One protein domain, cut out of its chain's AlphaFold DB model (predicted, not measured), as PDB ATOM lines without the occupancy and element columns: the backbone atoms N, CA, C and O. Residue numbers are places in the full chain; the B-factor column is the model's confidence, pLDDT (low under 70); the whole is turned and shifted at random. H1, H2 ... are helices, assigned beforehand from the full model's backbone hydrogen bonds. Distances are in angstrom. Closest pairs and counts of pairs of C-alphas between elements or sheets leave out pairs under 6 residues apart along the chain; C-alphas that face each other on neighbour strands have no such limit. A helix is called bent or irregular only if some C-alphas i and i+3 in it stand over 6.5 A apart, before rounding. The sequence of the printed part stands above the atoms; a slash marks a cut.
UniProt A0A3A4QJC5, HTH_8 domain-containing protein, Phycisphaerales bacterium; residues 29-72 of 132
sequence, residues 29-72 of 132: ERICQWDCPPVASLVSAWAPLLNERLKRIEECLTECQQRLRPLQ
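This is residues 29 to 72 of the 132 residues of the protein "HTH_8 domain-containing protein" of Phycisphaerales bacterium (UniProt A0A3A4QJC5). Picture one long, bent helix, H2, that makes nearly the whole length of the model, with a short helical turn, H1, folded back beside its first arm H2a like the tip of a hook. The second arm, H2b, sticks out far beyond the hook with nothing packed on it. The printed part has 44 residues with two named helices, H1 and then H2, and no named strand; the class is all helix. The whole is extended, with a radius of gyration of the C-alphas of 16.4 A, and its outline is a rod of 50 by 17 by 5 A.

Begin at H1, residues 29 to 32, and go over the tight link to H2, residues 37 to 72. By its hydrogen bonds H2 was assigned as one helix, but it is bent: C-alphas 45 and 48 are 7.0 A apart. Its arms are H2a, residues 37 to 45, and H2b, residues 48 to 72, and their lines stand at a steep tilt of 47 degrees. H1 and H2a are close but not clearly touching; their closest C-alphas, those of Cys 32 and Ala 40, are 7.2 A apart. H1 and H2b are apart. In H2a every O i to N i+4 pair is within hydrogen-bond range, in H2b 19 of 21 are, and H1 is too short for such a pair.

Find C-alpha 29 at (79.876, -3.666, 22.462), where H1 begins its 5.2 A. H2a starts at C-alpha 37, (91.344, 7.384, 22.268), and measures 12.6 A. H2b measures 35.2 A and ends at C-alpha 72, (48.016, -14.130, 11.325); it is irregular, with C-alphas 67 and 70 standing 6.6 A apart.

The two C-alphas farthest apart are those of Pro 37 and Leu 71, at 50.6 A. The printed part has no cut. Residues 33 to 38 and 45 to 72 stand free. Look in the B-factor column for pLDDT: its mean over the printed part is 71.8, and residue 29, residues 31 to 47 and residue 72 are under 70.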
ATOM      1  N   GLU A  29      79.577  -3.664  21.019       69.75
ATOM      2  CA  GLU A  29      79.876  -3.666  22.462       69.75
ATOM      3  C   GLU A  29      81.339  -4.032  22.752       69.75
ATOM      4  O   GLU A  29      81.985  -3.398  23.585       69.75
ATOM      5  N   ARG A  30      81.895  -5.008  22.022       72.94
ATOM      6  CA  ARG A  30      83.308  -5.408  22.139       72.94
ATOM      7  C   ARG A  30      84.273  -4.310  21.693       72.94
ATOM      8  O   ARG A  30      85.332  -4.160  22.294       72.94
ATOM      9  N   ILE A  31      83.921  -3.550  20.657       68.88
ATOM     10  CA  ILE A  31      84.738  -2.432  20.157       68.88
ATOM     11  C   ILE A  31      84.744  -1.276  21.168       68.88
ATOM     12  O   ILE A  31      85.781  -0.649  21.371       68.88
ATOM     13  N   CYS A  32      83.628  -1.030  21.861       59.38
ATOM     14  CA  CYS A  32      83.534  -0.009  22.911       59.38
ATOM     15  C   CYS A  32      84.397  -0.305  24.152       59.38
ATOM     16  O   CYS A  32      84.647   0.603  24.939       59.38
ATOM     17  N   GLN A  33      84.856  -1.546  24.337       68.25
ATOM     18  CA  GLN A  33      85.754  -1.937  25.433       68.25
ATOM     19  C   GLN A  33      87.235  -1.659  25.126       68.25
ATOM     20  O   GLN A  33      88.093  -1.895  25.976       68.25
ATOM     21  N   TRP A  34      87.570  -1.202  23.916       65.31
ATOM     22  CA  TRP A  34      88.947  -0.875  23.556       65.31
ATOM     23  C   TRP A  34      89.342   0.487  24.124       65.31
ATOM     24  O   TRP A  34      88.818   1.521  23.710       65.31
ATOM     25  N   ASP A  35      90.321   0.491  25.027       53.84
ATOM     26  CA  ASP A  35      90.820   1.691  25.709       53.84
ATOM     27  C   ASP A  35      91.829   2.454  24.822       53.84
ATOM     28  O   ASP A  35      93.018   2.581  25.113       53.84
ATOM     29  N   CYS A  36      91.367   2.884  23.642       59.44
ATOM     30  CA  CYS A  36      92.170   3.586  22.643       59.44
ATOM     31  C   CYS A  36      91.454   4.887  22.204       59.44
ATOM     32  O   CYS A  36      90.422   4.817  21.525       59.44
ATOM     33  N   PRO A  37      91.988   6.085  22.534       58.22
ATOM     34  CA  PRO A  37      91.344   7.384  22.268       58.22
ATOM     35  C   PRO A  37      90.869   7.646  20.818       58.22
ATOM     36  O   PRO A  37      89.795   8.227  20.649       58.22
ATOM     37  N   PRO A  38      91.586   7.205  19.759       61.03
ATOM     38  CA  PRO A  38      91.140   7.343  18.368       61.03
ATOM     39  C   PRO A  38      89.837   6.594  18.065       61.03
ATOM     40  O   PRO A  38      89.033   7.046  17.253       61.03
ATOM     41  N   VAL A  39      89.617   5.448  18.717       62.28
ATOM     42  CA  VAL A  39      88.427   4.612  18.510       62.28
ATOM     43  C   VAL A  39      87.230   5.206  19.248       62.28
ATOM     44  O   VAL A  39      86.139   5.252  18.688       62.28
ATOM     45  N   ALA A  40      87.434   5.754  20.449       59.47
ATOM     46  CA  ALA A  40      86.384   6.413  21.226       59.47
ATOM     47  C   ALA A  40      85.808   7.653  20.516       59.47
ATOM     48  O   ALA A  40      84.589   7.839  20.484       59.47
ATOM     49  N   SER A  41      86.660   8.476  19.886       61.91
ATOM     50  CA  SER A  41      86.188   9.644  19.127       61.91
ATOM     51  C   SER A  41      85.412   9.222  17.877       61.91
ATOM     52  O   SER A  41      84.363   9.800  17.594       61.91
ATOM     53  N   LEU A  42      85.871   8.181  17.174       62.88
ATOM     54  CA  LEU A  42      85.133   7.574  16.071       62.88
ATOM     55  C   LEU A  42      83.766   7.081  16.558       62.88
ATOM     56  O   LEU A  42      82.758   7.566  16.056       62.88
ATOM     57  N   VAL A  43      83.708   6.214  17.576       63.03
ATOM     58  CA  VAL A  43      82.458   5.666  18.144       63.03
ATOM     59  C   VAL A  43      81.482   6.769  18.541       63.03
ATOM     60  O   VAL A  43      80.327   6.720  18.133       63.03
ATOM     61  N   SER A  44      81.933   7.813  19.238       62.53
ATOM     62  CA  SER A  44      81.073   8.947  19.610       62.53
ATOM     63  C   SER A  44      80.500   9.715  18.408       62.53
ATOM     64  O   SER A  44      79.396  10.249  18.494       62.53
ATOM     65  N   ALA A  45      81.210   9.728  17.273       68.00
ATOM     66  CA  ALA A  45      80.798  10.423  16.059       68.00
ATOM     67  C   ALA A  45      79.776   9.630  15.223       68.00
ATOM     68  O   ALA A  45      78.890  10.237  14.620       68.00
ATOM     69  N   TRP A  46      79.855   8.291  15.183       64.31
ATOM     70  CA  TRP A  46      78.908   7.460  14.415       64.31
ATOM     71  C   TRP A  46      77.806   6.801  15.252       64.31
ATOM     72  O   TRP A  46      76.760   6.480  14.688       64.31
ATOM     73  N   ALA A  47      77.970   6.655  16.571       68.75
ATOM     74  CA  ALA A  47      76.953   6.103  17.472       68.75
ATOM     75  C   ALA A  47      75.572   6.781  17.359       68.75
ATOM     76  O   ALA A  47      74.587   6.058  17.216       68.75
ATOM     77  N   PRO A  48      75.437   8.125  17.352       71.88
ATOM     78  CA  PRO A  48      74.119   8.749  17.216       71.88
ATOM     79  C   PRO A  48      73.486   8.479  15.844       71.88
ATOM     80  O   PRO A  48      72.281   8.253  15.755       71.88
ATOM     81  N   LEU A  49      74.292   8.431  14.779       73.62
ATOM     82  CA  LEU A  49      73.812   8.144  13.427       73.62
ATOM     83  C   LEU A  49      73.381   6.677  13.275       73.62
ATOM     84  O   LEU A  49      72.387   6.393  12.610       73.62
ATOM     85  N   LEU A  50      74.108   5.740  13.892       72.50
ATOM     86  CA  LEU A  50      73.739   4.328  13.904       72.50
ATOM     87  C   LEU A  50      72.488   4.089  14.752       72.50
ATOM     88  O   LEU A  50      71.583   3.407  14.285       72.50
ATOM     89  N   ASN A  51      72.402   4.691  15.940       75.88
ATOM     90  CA  ASN A  51      71.235   4.567  16.814       75.88
ATOM     91  C   ASN A  51      69.967   5.092  16.137       75.88
ATOM     92  O   ASN A  51      68.940   4.426  16.170       75.88
ATOM     93  N   GLU A  52      70.048   6.233  15.449       81.50
ATOM     94  CA  GLU A  52      68.920   6.775  14.687       81.50
ATOM     95  C   GLU A  52      68.501   5.849  13.531       81.50
ATOM     96  O   GLU A  52      67.314   5.638  13.277       81.50
ATOM     97  N   ARG A  53      69.467   5.240  12.831       75.94
ATOM     98  CA  ARG A  53      69.172   4.278  11.757       75.94
ATOM     99  C   ARG A  53      68.583   2.972  12.288       75.94
ATOM    100  O   ARG A  53      67.663   2.455  11.661       75.94
ATOM    101  N   LEU A  54      69.086   2.454  13.410       73.56
ATOM    102  CA  LEU A  54      68.569   1.250  14.065       73.56
ATOM    103  C   LEU A  54      67.152   1.477  14.585       73.56
ATOM    104  O   LEU A  54      66.269   0.691  14.265       73.56
ATOM    105  N   LYS A  55      66.910   2.602  15.264       79.50
ATOM    106  CA  LYS A  55      65.579   2.995  15.732       79.50
ATOM    107  C   LYS A  55      64.565   3.025  14.588       79.50
ATOM    108  O   LYS A  55      63.481   2.467  14.707       79.50
ATOM    109  N   ARG A  56      64.943   3.592  13.439       79.25
ATOM    110  CA  ARG A  56      64.071   3.638  12.255       79.25
ATOM    111  C   ARG A  56      63.787   2.251  11.664       79.25
ATOM    112  O   ARG A  56      62.707   2.027  11.123       79.25
ATOM    113  N   ILE A  57      64.735   1.319  11.766       74.56
ATOM    114  CA  ILE A  57      64.529  -0.085  11.378       74.56
ATOM    115  C   ILE A  57      63.585  -0.777  12.370       74.56
ATOM    116  O   ILE A  57      62.650  -1.442  11.933       74.56
ATOM    117  N   GLU A  58      63.775  -0.591  13.676       78.12
ATOM    118  CA  GLU A  58      62.912  -1.156  14.723       78.12
ATOM    119  C   GLU A  58      61.467  -0.645  14.623       78.12
ATOM    120  O   GLU A  58      60.525  -1.435  14.693       78.12
ATOM    121  N   GLU A  59      61.277   0.657  14.394       87.19
ATOM    122  CA  GLU A  59      59.962   1.268  14.164       87.19
ATOM    123  C   GLU A  59      59.279   0.661  12.929       87.19
ATOM    124  O   GLU A  59      58.110   0.277  12.988       87.19
ATOM    125  N   CYS A  60      60.024   0.483  11.834       84.31
ATOM    126  CA  CYS A  60      59.513  -0.123  10.606       84.31
ATOM    127  C   CYS A  60      59.162  -1.611  10.786       84.31
ATOM    128  O   CYS A  60      58.116  -2.066  10.316       84.31
ATOM    129  N   LEU A  61      59.994  -2.374  11.505       79.44
ATOM    130  CA  LEU A  61      59.715  -3.771  11.854       79.44
ATOM    131  C   LEU A  61      58.470  -3.882  12.741       79.44
ATOM    132  O   LEU A  61      57.612  -4.727  12.485       79.44
ATOM    133  N   THR A  62      58.328  -2.989  13.721       82.56
ATOM    134  CA  THR A  62      57.161  -2.925  14.610       82.56
ATOM    135  C   THR A  62      55.882  -2.632  13.824       82.56
ATOM    136  O   THR A  62      54.873  -3.316  14.002       82.56
ATOM    137  N   GLU A  63      55.914  -1.659  12.911       87.62
ATOM    138  CA  GLU A  63      54.782  -1.340  12.036       87.62
ATOM    139  C   GLU A  63      54.424  -2.527  11.127       87.62
ATOM    140  O   GLU A  63      53.255  -2.906  11.001       87.62
ATOM    141  N   CYS A  64      55.428  -3.173  10.532       75.50
ATOM    142  CA  CYS A  64      55.235  -4.351   9.694       75.50
ATOM    143  C   CYS A  64      54.589  -5.503  10.483       75.50
ATOM    144  O   CYS A  64      53.615  -6.107  10.023       75.50
ATOM    145  N   GLN A  65      55.047  -5.753  11.713       82.56
ATOM    146  CA  GLN A  65      54.483  -6.769  12.601       82.56
ATOM    147  C   GLN A  65      53.022  -6.466  12.963       82.56
ATOM    148  O   GLN A  65      52.175  -7.363  12.941       82.56
ATOM    149  N   GLN A  66      52.693  -5.205  13.246       85.19
ATOM    150  CA  GLN A  66      51.316  -4.784  13.524       85.19
ATOM    151  C   GLN A  66      50.396  -4.973  12.312       85.19
ATOM    152  O   GLN A  66      49.245  -5.379  12.477       85.19
ATOM    153  N   ARG A  67      50.903  -4.747  11.095       84.44
ATOM    154  CA  ARG A  67      50.163  -4.969   9.842       84.44
ATOM    155  C   ARG A  67      49.985  -6.448   9.501       84.44
ATOM    156  O   ARG A  67      48.957  -6.818   8.939       84.44
ATOM    157  N   LEU A  68      50.951  -7.292   9.856       77.69
ATOM    158  CA  LEU A  68      50.879  -8.748   9.682       77.69
ATOM    159  C   LEU A  68      49.956  -9.422  10.704       77.69
ATOM    160  O   LEU A  68      49.316 -10.422  10.378       77.69
ATOM    161  N   ARG A  69      49.835  -8.869  11.918       77.19
ATOM    162  CA  ARG A  69      48.987  -9.403  12.994       77.19
ATOM    163  C   ARG A  69      47.566  -9.786  12.539       77.19
ATOM    164  O   ARG A  69      47.198 -10.928  12.795       77.19
ATOM    165  N   PRO A  70      46.768  -8.933  11.862       75.06
ATOM    166  CA  PRO A  70      45.421  -9.302  11.415       75.06
ATOM    167  C   PRO A  70      45.397 -10.449  10.398       75.06
ATOM    168  O   PRO A  70      44.423 -11.191  10.367       75.06
ATOM    169  N   LEU A  71      46.454 -10.634   9.599       70.44
ATOM    170  CA  LEU A  71      46.568 -11.756   8.660       70.44
ATOM    171  C   LEU A  71      46.910 -13.066   9.383       70.44
ATOM    172  O   LEU A  71      46.444 -14.127   8.986       70.44
ATOM    173  N   GLN A  72      47.687 -12.987  10.467       65.69
ATOM    174  CA  GLN A  72      48.016 -14.130  11.325       65.69
ATOM    175  C   GLN A  72      46.871 -14.507  12.277       65.69
ATOM    176  O   GLN A  72      46.692 -15.678  12.598       65.69
TER     177      GLN A  72